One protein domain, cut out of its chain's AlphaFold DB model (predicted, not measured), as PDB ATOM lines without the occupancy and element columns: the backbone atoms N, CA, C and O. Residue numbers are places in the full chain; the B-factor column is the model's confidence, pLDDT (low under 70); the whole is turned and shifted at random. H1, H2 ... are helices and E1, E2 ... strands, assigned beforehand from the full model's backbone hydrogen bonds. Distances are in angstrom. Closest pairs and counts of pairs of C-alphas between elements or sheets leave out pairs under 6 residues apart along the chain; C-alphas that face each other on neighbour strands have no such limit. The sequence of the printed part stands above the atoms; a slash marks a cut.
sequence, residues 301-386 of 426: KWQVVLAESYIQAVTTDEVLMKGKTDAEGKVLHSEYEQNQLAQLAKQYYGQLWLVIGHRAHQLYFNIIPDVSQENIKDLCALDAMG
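Overview. This is residues 301 to 386 of the 426 residues of an uncharacterized protein of Cronobacter malonaticus (UniProt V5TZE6). A small four-stranded sheet has one helix on each face, the short H1 over one and the longer H2 over the other, while the third helix, H3, lies off the sheet at the far side of a long link. That link runs out from E4 and H3 folds back toward the body, and this arm makes the longest axis; its residues 370 to 375 stick out. The printed part has 86 residues with three named helices and four named strands, in the order E1 H1 E2 H2 E3 E4 H3, of mixed class. The antiparallel sheet has the order E2 E1 E3 E4. The whole is compact, with a radius of gyration of the C-alphas of 13.7 A, though its outline of 41 by 27 by 25 A is only just elongated.

Arrangement. In the sheet, E1, residues 301 to 306, is an inner strand between E2, residues 319 to 324, and E3, residues 352 to 356. E1 and E2 are antiparallel at 164 degrees, with N 304 and O 321 within hydrogen-bond range at 2.8 A. E1 and E3 are antiparallel at 155 degrees, with N 355 and O 303 at 2.7 A. E3 and E4, residues 359 to 362, form a hairpin, with N 354 and O 361 at 2.7 A. H2, residues 335 to 347, is on the sheet at a height of 10.4 A, over E2 and E1, and runs along the strands at 14 degrees to E1 on the local plane; its closest C-alphas to E3 are those of Ala 345 and Leu 352, 7.0 A apart. E2, H2 and E3 form a split strand-helix-strand unit, two strands running the same way with E1 between them, and its crossover is right-handed. H1, residues 310 to 315, is on the opposite face at a height of 8.1 A; its closest C-alphas to E4 are those of Val 314 and Ala 360, 6.0 A apart. H3, residues 374 to 384, is not on the sheet and is apart from H1 and H2. In H1, H2 and H3 every O i to N i+4 pair is within hydrogen-bond range.

Along the chain. E1 begins at C-alpha 301, (84.113, 25.130, -21.877), and is 16.8 A long; E2 measures 13.9 A and E3 13.2 A. H2 runs 18.3 A from C-alpha 335 at (88.800, 42.411, -15.048). H3, 15.2 A long, ends at C-alpha 384, (81.149, 27.095, -3.044).

Size, cuts and confidence. The C-alphas of Asp 317 and Val 371 are the two farthest apart, 41.0 A. The printed part has no cut. The link from E4 to H3, 11 residues, is long. The mean pLDDT of the printed part is 71.0; residues 328 to 329, 358 to 359 and 364 to 386 are under 70, and H3 has a mean of 49.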
ATOM      1  N   LYS A 301      85.134  24.168 -21.459       82.75
ATOM      2  CA  LYS A 301      84.113  25.130 -21.877       82.75
ATOM      3  C   LYS A 301      83.135  25.348 -20.733       82.75
ATOM      4  O   LYS A 301      82.603  24.381 -20.190       82.75
ATOM      5  N   TRP A 302      82.874  26.608 -20.433       86.81
ATOM      6  CA  TRP A 302      81.900  27.012 -19.435       86.81
ATOM      7  C   TRP A 302      80.923  28.017 -20.034       86.81
ATOM      8  O   TRP A 302      81.255  28.750 -20.973       86.81
ATOM      9  N   GLN A 303      79.713  28.035 -19.494       89.25
ATOM     10  CA  GLN A 303      78.648  28.968 -19.839       89.25
ATOM     11  C   GLN A 303      78.033  29.502 -18.549       89.25
ATOM     12  O   GLN A 303      77.870  28.753 -17.597       89.25
ATOM     13  N   VAL A 304      77.697  30.784 -18.506       88.38
ATOM     14  CA  VAL A 304      76.804  31.346 -17.494       88.38
ATOM     15  C   VAL A 304      75.453  31.544 -18.158       88.38
ATOM     16  O   VAL A 304      75.375  32.201 -19.197       88.38
ATOM     17  N   VAL A 305      74.415  30.957 -17.579       89.31
ATOM     18  CA  VAL A 305      73.048  30.967 -18.112       89.31
ATOM     19  C   VAL A 305      72.076  31.507 -17.071       89.31
ATOM     20  O   VAL A 305      72.374  31.496 -15.872       89.31
ATOM     21  N   LEU A 306      70.916  31.958 -17.539       90.31
ATOM     22  CA  LEU A 306      69.785  32.302 -16.689       90.31
ATOM     23  C   LEU A 306      68.864  31.086 -16.555       90.31
ATOM     24  O   LEU A 306      68.453  30.514 -17.565       90.31
ATOM     25  N   ALA A 307      68.548  30.674 -15.328       82.50
ATOM     26  CA  ALA A 307      67.629  29.565 -15.092       82.50
ATOM     27  C   ALA A 307      67.019  29.593 -13.685       82.50
ATOM     28  O   ALA A 307      67.666  29.975 -12.709       82.50
ATOM     29  N   GLU A 308      65.789  29.098 -13.575       82.06
ATOM     30  CA  GLU A 308      65.057  28.936 -12.314       82.06
ATOM     31  C   GLU A 308      65.250  27.541 -11.697       82.06
ATOM     32  O   GLU A 308      64.903  27.305 -10.542       82.06
ATOM     33  N   SER A 309      65.813  26.592 -12.450       74.25
ATOM     34  CA  SER A 309      66.067  25.232 -11.971       74.25
ATOM     35  C   SER A 309      67.309  24.613 -12.604       74.25
ATOM     36  O   SER A 309      67.709  24.980 -13.708       74.25
ATOM     37  N   TYR A 310      67.877  23.602 -11.939       70.19
ATOM     38  CA  TYR A 310      69.014  22.836 -12.459       70.19
ATOM     39  C   TYR A 310      68.733  22.244 -13.847       70.19
ATOM     40  O   TYR A 310      69.593  22.295 -14.722       70.19
ATOM     41  N   ILE A 311      67.529  21.691 -14.058       72.19
ATOM     42  CA  ILE A 311      67.147  21.079 -15.341       72.19
ATOM     43  C   ILE A 311      67.161  22.142 -16.435       72.19
ATOM     44  O   ILE A 311      67.804  21.943 -17.459       72.19
ATOM     45  N   GLN A 312      66.529  23.290 -16.186       82.00
ATOM     46  CA  GLN A 312      66.535  24.403 -17.130       82.00
ATOM     47  C   GLN A 312      67.957  24.909 -17.399       82.00
ATOM     48  O   GLN A 312      68.292  25.175 -18.547       82.00
ATOM     49  N   ALA A 313      68.812  24.983 -16.376       79.12
ATOM     50  CA  ALA A 313      70.190  25.442 -16.517       79.12
ATOM     51  C   ALA A 313      71.024  24.549 -17.451       79.12
ATOM     52  O   ALA A 313      71.832  25.061 -18.216       79.12
ATOM     53  N   VAL A 314      70.832  23.224 -17.430       78.81
ATOM     54  CA  VAL A 314      71.575  22.310 -18.321       78.81
ATOM     55  C   VAL A 314      70.942  22.139 -19.707       78.81
ATOM     56  O   VAL A 314      71.605  21.611 -20.597       78.81
ATOM     57  N   THR A 315      69.684  22.552 -19.902       79.62
ATOM     58  CA  THR A 315      68.968  22.419 -21.186       79.62
ATOM     59  C   THR A 315      68.747  23.734 -21.926       79.62
ATOM     60  O   THR A 315      68.279  23.700 -23.059       79.62
ATOM     61  N   THR A 316      68.992  24.882 -21.294       82.19
ATOM     62  CA  THR A 316      68.745  26.194 -21.902       82.19
ATOM     63  C   THR A 316      69.790  26.535 -22.965       82.19
ATOM     64  O   THR A 316      70.986  26.307 -22.780       82.19
ATOM     65  N   ASP A 317      69.331  27.135 -24.062       81.75
ATOM     66  CA  ASP A 317      70.191  27.701 -25.107       81.75
ATOM     67  C   ASP A 317      70.560  29.172 -24.826       81.75
ATOM     68  O   ASP A 317      71.376  29.769 -25.536       81.75
ATOM     69  N   GLU A 318      69.972  29.777 -23.788       84.81
ATOM     70  CA  GLU A 318      70.176  31.182 -23.436       84.81
ATOM     71  C   GLU A 318      71.450  31.371 -22.599       84.81
ATOM     72  O   GLU A 318      71.497  31.113 -21.395       84.81
ATOM     73  N   VAL A 319      72.513  31.832 -23.262       90.19
ATOM     74  CA  VAL A 319      73.853  31.969 -22.681       90.19
ATOM     75  C   VAL A 319      74.216  33.440 -22.516       90.19
ATOM     76  O   VAL A 319      74.351  34.165 -23.501       90.19
ATOM     77  N   LEU A 320      74.451  33.853 -21.272       90.25
ATOM     78  CA  LEU A 320      74.815  35.223 -20.903       90.25
ATOM     79  C   LEU A 320      76.325  35.467 -21.003       90.25
ATOM     80  O   LEU A 320      76.764  36.508 -21.483       90.25
ATOM     81  N   MET A 321      77.135  34.493 -20.581       91.19
ATOM     82  CA  MET A 321      78.591  34.511 -20.752       91.19
ATOM     83  C   MET A 321      79.092  33.123 -21.126       91.19
ATOM     84  O   MET A 321      78.476  32.119 -20.785       91.19
ATOM     85  N   LYS A 322      80.228  33.039 -21.814       91.94
ATOM     86  CA  LYS A 322      80.879  31.762 -22.115       91.94
ATOM     87  C   LYS A 322      82.371  31.941 -22.299       91.94
ATOM     88  O   LYS A 322      82.813  32.981 -22.777       91.94
ATOM     89  N   GLY A 323      83.120  30.886 -22.024       88.31
ATOM     90  CA  GLY A 323      84.561  30.886 -22.211       88.31
ATOM     91  C   GLY A 323      85.159  29.499 -22.072       88.31
ATOM     92  O   GLY A 323      84.467  28.481 -22.168       88.31
ATOM     93  N   LYS A 324      86.475  29.469 -21.884       85.44
ATOM     94  CA  LYS A 324      87.219  28.268 -21.509       85.44
ATOM     95  C   LYS A 324      88.035  28.553 -20.263       85.44
ATOM     96  O   LYS A 324      88.338  29.709 -20.008       85.44
ATOM     97  N   THR A 325      88.389  27.537 -19.495       80.50
ATOM     98  CA  THR A 325      89.347  27.704 -18.398       80.50
ATOM     99  C   THR A 325      90.786  27.821 -18.897       80.50
ATOM    100  O   THR A 325      91.116  27.288 -19.961       80.50
ATOM    101  N   ASP A 326      91.641  28.504 -18.130       77.44
ATOM    102  CA  ASP A 326      93.098  28.502 -18.343       77.44
ATOM    103  C   ASP A 326      93.752  27.224 -17.781       77.44
ATOM    104  O   ASP A 326      93.059  26.321 -17.302       77.44
ATOM    105  N   ALA A 327      95.085  27.132 -17.864       71.50
ATOM    106  CA  ALA A 327      95.849  25.973 -17.395       71.50
ATOM    107  C   ALA A 327      95.677  25.713 -15.884       71.50
ATOM    108  O   ALA A 327      95.854  24.589 -15.417       71.50
ATOM    109  N   GLU A 328      95.275  26.739 -15.136       64.38
ATOM    110  CA  GLU A 328      95.063  26.744 -13.694       64.38
ATOM    111  C   GLU A 328      93.578  26.606 -13.300       64.38
ATOM    112  O   GLU A 328      93.243  26.702 -12.113       64.38
ATOM    113  N   GLY A 329      92.683  26.371 -14.269       66.75
ATOM    114  CA  GLY A 329      91.249  26.169 -14.043       66.75
ATOM    115  C   GLY A 329      90.462  27.463 -13.802       66.75
ATOM    116  O   GLY A 329      89.303  27.413 -13.393       66.75
ATOM    117  N   LYS A 330      91.047  28.643 -14.024       73.19
ATOM    118  CA  LYS A 330      90.370  29.936 -13.855       73.19
ATOM    119  C   LYS A 330      89.355  30.155 -14.972       73.19
ATOM    120  O   LYS A 330      89.667  29.990 -16.150       73.19
ATOM    121  N   VAL A 331      88.148  30.557 -14.590       78.75
ATOM    122  CA  VAL A 331      87.016  30.814 -15.496       78.75
ATOM    123  C   VAL A 331      87.100  32.214 -16.097       78.75
ATOM    124  O   VAL A 331      86.868  32.376 -17.287       78.75
ATOM    125  N   LEU A 332      87.438  33.213 -15.276       81.31
ATOM    126  CA  LEU A 332      87.464  34.630 -15.651       81.31
ATOM    127  C   LEU A 332      88.918  35.097 -15.788       81.31
ATOM    128  O   LEU A 332      89.682  35.073 -14.816       81.31
ATOM    129  N   HIS A 333      89.319  35.524 -16.982       80.38
ATOM    130  CA  HIS A 333      90.709  35.842 -17.327       80.38
ATOM    131  C   HIS A 333      91.022  37.332 -17.261       80.38
ATOM    132  O   HIS A 333      92.184  37.697 -17.095       80.38
ATOM    133  N   SER A 334      90.004  38.187 -17.319       79.75
ATOM    134  CA  SER A 334      90.163  39.644 -17.323       79.75
ATOM    135  C   SER A 334      89.266  40.349 -16.307       79.75
ATOM    136  O   SER A 334      88.194  39.856 -15.961       79.75
ATOM    137  N   GLU A 335      89.665  41.550 -15.874       73.38
ATOM    138  CA  GLU A 335      88.800  42.411 -15.048       73.38
ATOM    139  C   GLU A 335      87.486  42.753 -15.760       73.38
ATOM    140  O   GLU A 335      86.454  42.924 -15.120       73.38
ATOM    141  N   TYR A 336      87.504  42.801 -17.094       75.31
ATOM    142  CA  TYR A 336      86.313  43.015 -17.902       75.31
ATOM    143  C   TYR A 336      85.274  41.903 -17.698       75.31
ATOM    144  O   TYR A 336      84.117  42.196 -17.412       75.31
ATOM    145  N   GLU A 337      85.682  40.635 -17.763       76.75
ATOM    146  CA  GLU A 337      84.785  39.494 -17.524       76.75
ATOM    147  C   GLU A 337      84.301  39.437 -16.071       76.75
ATOM    148  O   GLU A 337      83.147  39.101 -15.812       76.75
ATOM    149  N   GLN A 338      85.156  39.807 -15.115       75.56
ATOM    150  CA  GLN A 338      84.770  39.902 -13.706       75.56
ATOM    151  C   GLN A 338      83.694  40.970 -13.492       75.56
ATOM    152  O   GLN A 338      82.685  40.704 -12.841       75.56
ATOM    153  N   ASN A 339      83.870  42.144 -14.097       71.94
ATOM    154  CA  ASN A 339      82.908  43.237 -14.024       71.94
ATOM    155  C   ASN A 339      81.594  42.888 -14.736       71.94
ATOM    156  O   ASN A 339      80.525  43.207 -14.220       71.94
ATOM    157  N   GLN A 340      81.650  42.194 -15.879       79.56
ATOM    158  CA  GLN A 340      80.449  41.700 -16.558       79.56
ATOM    159  C   GLN A 340      79.662  40.726 -15.685       79.56
ATOM    160  O   GLN A 340      78.456  40.897 -15.512       79.56
ATOM    161  N   LEU A 341      80.330  39.736 -15.085       82.50
ATOM    162  CA  LEU A 341      79.650  38.782 -14.214       82.50
ATOM    163  C   LEU A 341      79.074  39.469 -12.972       82.50
ATOM    164  O   LEU A 341      77.965  39.151 -12.560       82.50
ATOM    165  N   ALA A 342      79.788  40.444 -12.405       72.81
ATOM    166  CA  ALA A 342      79.292  41.234 -11.283       72.81
ATOM    167  C   ALA A 342      78.044  42.059 -11.650       72.81
ATOM    168  O   ALA A 342      77.129  42.183 -10.838       72.81
ATOM    169  N   GLN A 343      77.973  42.602 -12.870       77.06
ATOM    170  CA  GLN A 343      76.778  43.291 -13.369       77.06
ATOM    171  C   GLN A 343      75.611  42.325 -13.572       77.06
ATOM    172  O   GLN A 343      74.507  42.602 -13.106       77.06
ATOM    173  N   LEU A 344      75.858  41.164 -14.187       81.06
ATOM    174  CA  LEU A 344      74.841  40.124 -14.334       81.06
ATOM    175  C   LEU A 344      74.335  39.644 -12.973       81.06
ATOM    176  O   LEU A 344      73.138  39.453 -12.810       81.06
ATOM    177  N   ALA A 345      75.214  39.493 -11.982       74.38
ATOM    178  CA  ALA A 345      74.842  39.075 -10.633       74.38
ATOM    179  C   ALA A 345      73.955  40.103  -9.916       74.38
ATOM    180  O   ALA A 345      73.089  39.724  -9.131       74.38
ATOM    181  N   LYS A 346      74.139  41.399 -10.211       71.44
ATOM    182  CA  LYS A 346      73.245  42.472  -9.746       71.44
ATOM    183  C   LYS A 346      71.892  42.435 -10.456       71.44
ATOM    184  O   LYS A 346      70.877  42.729  -9.836       71.44
ATOM    185  N   GLN A 347      71.883  42.103 -11.744       77.88
ATOM    186  CA  GLN A 347      70.679  42.113 -12.574       77.88
ATOM    187  C   GLN A 347      69.808  40.860 -12.389       77.88
ATOM    188  O   GLN A 347      68.585  40.959 -12.391       77.88
ATOM    189  N   TYR A 348      70.432  39.696 -12.210       79.81
ATOM    190  CA  TYR A 348      69.798  38.376 -12.193       79.81
ATOM    191  C   TYR A 348      70.094  37.644 -10.880       79.81
ATOM    192  O   TYR A 348      70.655  36.543 -10.854       79.81
ATOM    193  N   TYR A 349      69.753  38.293  -9.766       71.75
ATOM    194  CA  TYR A 349      70.057  37.806  -8.423       71.75
ATOM    195  C   TYR A 349      69.472  36.403  -8.179       71.75
ATOM    196  O   TYR A 349      68.272  36.183  -8.332       71.75
ATOM    197  N   GLY A 350      70.333  35.448  -7.810       70.94
ATOM    198  CA  GLY A 350      69.946  34.061  -7.522       70.94
ATOM    199  C   GLY A 350      69.538  33.220  -8.739       70.94
ATOM    200  O   GLY A 350      69.167  32.067  -8.563       70.94
ATOM    201  N   GLN A 351      69.612  33.745  -9.965       80.00
ATOM    202  CA  GLN A 351      69.158  33.040 -11.179       80.00
ATOM    203  C   GLN A 351      70.296  32.685 -12.144       80.00
ATOM    204  O   GLN A 351      70.060  32.100 -13.200       80.00
ATOM    205  N   LEU A 352      71.536  33.036 -11.803       83.81
ATOM    206  CA  LEU A 352      72.706  32.722 -12.616       83.81
ATOM    207  C   LEU A 352      73.243  31.330 -12.302       83.81
ATOM    208  O   LEU A 352      73.471  30.986 -11.142       83.81
ATOM    209  N   TRP A 353      73.531  30.565 -13.349       84.38
ATOM    210  CA  TRP A 353      74.114  29.233 -13.245       84.38
ATOM    211  C   TRP A 353      75.371  29.122 -14.098       84.38
ATOM    212  O   TRP A 353      75.355  29.477 -15.272       84.38
ATOM    213  N   LEU A 354      76.451  28.587 -13.530       84.06
ATOM    214  CA  LEU A 354      77.649  28.167 -14.247       84.06
ATOM    215  C   LEU A 354      77.475  26.727 -14.739       84.06
ATOM    216  O   LEU A 354      77.432  25.785 -13.949       84.06
ATOM    217  N   VAL A 355      77.406  26.561 -16.051       78.88
ATOM    218  CA  VAL A 355      77.255  25.286 -16.746       78.88
ATOM    219  C   VAL A 355      78.593  24.861 -17.332       78.88
ATOM    220  O   VAL A 355      79.234  25.612 -18.070       78.88
ATOM    221  N   ILE A 356      79.026  23.647 -17.006       74.62
ATOM    222  CA  ILE A 356      80.256  23.026 -17.504       74.62
ATOM    223  C   ILE A 356      79.903  21.598 -17.924       74.62
ATOM    224  O   ILE A 356      79.556  20.752 -17.094       74.62
ATOM    225  N   GLY A 357      79.962  21.318 -19.227       73.50
ATOM    226  CA  GLY A 357      79.510  20.037 -19.774       73.50
ATOM    227  C   GLY A 357      78.030  19.781 -19.466       73.50
ATOM    228  O   GLY A 357      77.173  20.533 -19.910       73.50
ATOM    229  N   HIS A 358      77.736  18.728 -18.699       67.25
ATOM    230  CA  HIS A 358      76.371  18.343 -18.296       67.25
ATOM    231  C   HIS A 358      76.027  18.728 -16.847       67.25
ATOM    232  O   HIS A 358      75.102  18.168 -16.258       67.25
ATOM    233  N   ARG A 359      76.810  19.622 -16.236       62.94
ATOM    234  CA  ARG A 359      76.642  20.042 -14.841       62.94
ATOM    235  C   ARG A 359      76.364  21.532 -14.780       62.94
ATOM    236  O   ARG A 359      77.054  22.295 -15.445       62.94
ATOM    237  N   ALA A 360      75.423  21.935 -13.934       71.44
ATOM    238  CA  ALA A 360      75.140  23.334 -13.636       71.44
ATOM    239  C   ALA A 360      75.331  23.615 -12.139       71.44
ATOM    240  O   ALA A 360      74.952  22.799 -11.303       71.44
ATOM    241  N   HIS A 361      75.936  24.754 -11.807       70.75
ATOM    242  CA  HIS A 361      76.125  25.238 -10.438       70.75
ATOM    243  C   HIS A 361      75.512  26.617 -10.318       70.75
ATOM    244  O   HIS A 361      75.880  27.521 -11.062       70.75
ATOM    245  N   GLN A 362      74.588  26.782  -9.382       75.19
ATOM    246  CA  GLN A 362      74.003  28.083  -9.115       75.19
ATOM    247  C   GLN A 362      75.064  28.998  -8.494       75.19
ATOM    248  O   GLN A 362      75.795  28.594  -7.589       75.19
ATOM    249  N   LEU A 363      75.185  30.214  -9.020       70.94
ATOM    250  CA  LEU A 363      76.178  31.184  -8.578       70.94
ATOM    251  C   LEU A 363      75.595  32.061  -7.469       70.94
ATOM    252  O   LEU A 363      74.676  32.845  -7.705       70.94
ATOM    253  N   TYR A 364      76.190  31.964  -6.280       61.75
ATOM    254  CA  TYR A 364      75.926  32.844  -5.146       61.75
ATOM    255  C   TYR A 364      77.167  33.690  -4.857       61.75
ATOM    256  O   TYR A 364      78.277  33.168  -4.749       61.75
ATOM    257  N   PHE A 365      76.990  35.004  -4.728       63.25
ATOM    258  CA  PHE A 365      78.080  35.932  -4.427       63.25
ATOM    259  C   PHE A 365      77.929  36.444  -2.997       63.25
ATOM    260  O   PHE A 365      77.148  37.353  -2.737       63.25
ATOM    261  N   ASN A 366      78.697  35.858  -2.078       52.41
ATOM    262  CA  ASN A 366      78.753  36.282  -0.681       52.41
ATOM    263  C   ASN A 366      79.990  37.159  -0.444       52.41
ATOM    264  O   ASN A 366      81.099  36.799  -0.843       52.41
ATOM    265  N   ILE A 367      79.820  38.300   0.231       51.69
ATOM    266  CA  ILE A 367      80.936  39.144   0.681       51.69
ATOM    267  C   ILE A 367      81.390  38.630   2.049       51.69
ATOM    268  O   ILE A 367      80.632  38.678   3.016       51.69
ATOM    269  N   ILE A 368      82.634  38.158   2.137       48.66
ATOM    270  CA  ILE A 368      83.245  37.743   3.404       48.66
ATOM    271  C   ILE A 368      84.243  38.828   3.819       48.66
ATOM    272  O   ILE A 368      85.192  39.081   3.073       48.66
ATOM    273  N   PRO A 369      84.065  39.478   4.981       46.38
ATOM    274  CA  PRO A 369      85.031  40.441   5.495       46.38
ATOM    275  C   PRO A 369      86.413  39.802   5.676       46.38
ATOM    276  O   PRO A 369      86.529  38.677   6.158       46.38
ATOM    277  N   ASP A 370      87.489  40.527   5.370       46.53
ATOM    278  CA  ASP A 370      88.847  39.972   5.502       46.53
ATOM    279  C   ASP A 370      89.203  39.594   6.958       46.53
ATOM    280  O   ASP A 370      89.981  38.675   7.210       46.53
ATOM    281  N   VAL A 371      88.531  40.219   7.928       44.62
ATOM    282  CA  VAL A 371      88.632  39.925   9.369       44.62
ATOM    283  C   VAL A 371      87.961  38.612   9.800       44.62
ATOM    284  O   VAL A 371      88.026  38.248  10.975       44.62
ATOM    285  N   SER A 372      87.291  37.895   8.893       51.75
ATOM    286  CA  SER A 372      86.676  36.603   9.198       51.75
ATOM    287  C   SER A 372      87.731  35.540   9.512       51.75
ATOM    288  O   SER A 372      88.750  35.434   8.829       51.75
ATOM    289  N   GLN A 373      87.464  34.727  10.541       48.31
ATOM    290  CA  GLN A 373      88.350  33.631  10.938       48.31
ATOM    291  C   GLN A 373      88.536  32.627   9.785       48.31
ATOM    292  O   GLN A 373      87.607  32.384   9.016       48.31
ATOM    293  N   GLU A 374      89.726  32.034   9.679       48.06
ATOM    294  CA  GLU A 374      90.150  31.140   8.581       48.06
ATOM    295  C   GLU A 374      89.158  29.991   8.330       48.06
ATOM    296  O   GLU A 374      88.759  29.722   7.205       48.06
ATOM    297  N   ASN A 375      88.620  29.429   9.406       47.97
ATOM    298  CA  ASN A 375      87.573  28.414   9.427       47.97
ATOM    299  C   ASN A 375      86.253  28.851   8.759       47.97
ATOM    300  O   ASN A 375      85.552  28.005   8.216       47.97
ATOM    301  N   ILE A 376      85.895  30.138   8.771       49.59
ATOM    302  CA  ILE A 376      84.720  30.659   8.045       49.59
ATOM    303  C   ILE A 376      85.034  30.768   6.550       49.59
ATOM    304  O   ILE A 376      84.200  30.407   5.722       49.59
ATOM    305  N   LYS A 377      86.252  31.204   6.205       50.38
ATOM    306  CA  LYS A 377      86.725  31.262   4.814       50.38
ATOM    307  C   LYS A 377      86.750  29.855   4.195       50.38
ATOM    308  O   LYS A 377      86.247  29.673   3.090       50.38
ATOM    309  N   ASP A 378      87.208  28.855   4.949       49.47
ATOM    310  CA  ASP A 378      87.215  27.444   4.541       49.47
ATOM    311  C   ASP A 378      85.804  26.860   4.390       49.47
ATOM    312  O   ASP A 378      85.537  26.121   3.444       49.47
ATOM    313  N   LEU A 379      84.874  27.203   5.288       51.44
ATOM    314  CA  LEU A 379      83.477  26.762   5.195       51.44
ATOM    315  C   LEU A 379      82.787  27.321   3.950       51.44
ATOM    316  O   LEU A 379      82.107  26.579   3.248       51.44
ATOM    317  N   CYS A 380      82.995  28.602   3.648       50.19
ATOM    318  CA  CYS A 380      82.455  29.210   2.438       50.19
ATOM    319  C   CYS A 380      83.115  28.659   1.167       50.19
ATOM    320  O   CYS A 380      82.441  28.514   0.153       50.19
ATOM    321  N   ALA A 381      84.403  28.304   1.215       49.84
ATOM    322  CA  ALA A 381      85.071  27.627   0.106       49.84
ATOM    323  C   ALA A 381      84.504  26.214  -0.125       49.84
ATOM    324  O   ALA A 381      84.267  25.830  -1.267       49.84
ATOM    325  N   LEU A 382      84.242  25.452   0.944       50.28
ATOM    326  CA  LEU A 382      83.610  24.130   0.868       50.28
ATOM    327  C   LEU A 382      82.190  24.211   0.296       50.28
ATOM    328  O   LEU A 382      81.852  23.431  -0.592       50.28
ATOM    329  N   ASP A 383      81.402  25.185   0.748       48.62
ATOM    330  CA  ASP A 383      80.044  25.428   0.256       48.62
ATOM    331  C   ASP A 383      80.038  25.834  -1.230       48.62
ATOM    332  O   ASP A 383      79.302  25.263  -2.033       48.62
ATOM    333  N   ALA A 384      80.963  26.709  -1.641       48.06
ATOM    334  CA  ALA A 384      81.149  27.095  -3.044       48.06
ATOM    335  C   ALA A 384      81.575  25.925  -3.955       48.06
ATOM    336  O   ALA A 384      81.303  25.941  -5.155       48.06
ATOM    337  N   MET A 385      82.223  24.899  -3.395       45.56
ATOM    338  CA  MET A 385      82.573  23.651  -4.088       45.56
ATOM    339  C   MET A 385      81.463  22.585  -4.003       45.56
ATOM    340  O   MET A 385      81.666  21.445  -4.419       45.56
ATOM    341  N   GLY A 386      80.289  22.922  -3.457       42.50
ATOM    342  CA  GLY A 386      79.155  22.008  -3.312       42.50
ATOM    343  C   GLY A 386      79.322  20.963  -2.203       42.50
ATOM    344  O   GLY A 386      78.606  19.960  -2.187       42.50
TER     345      GLY A 386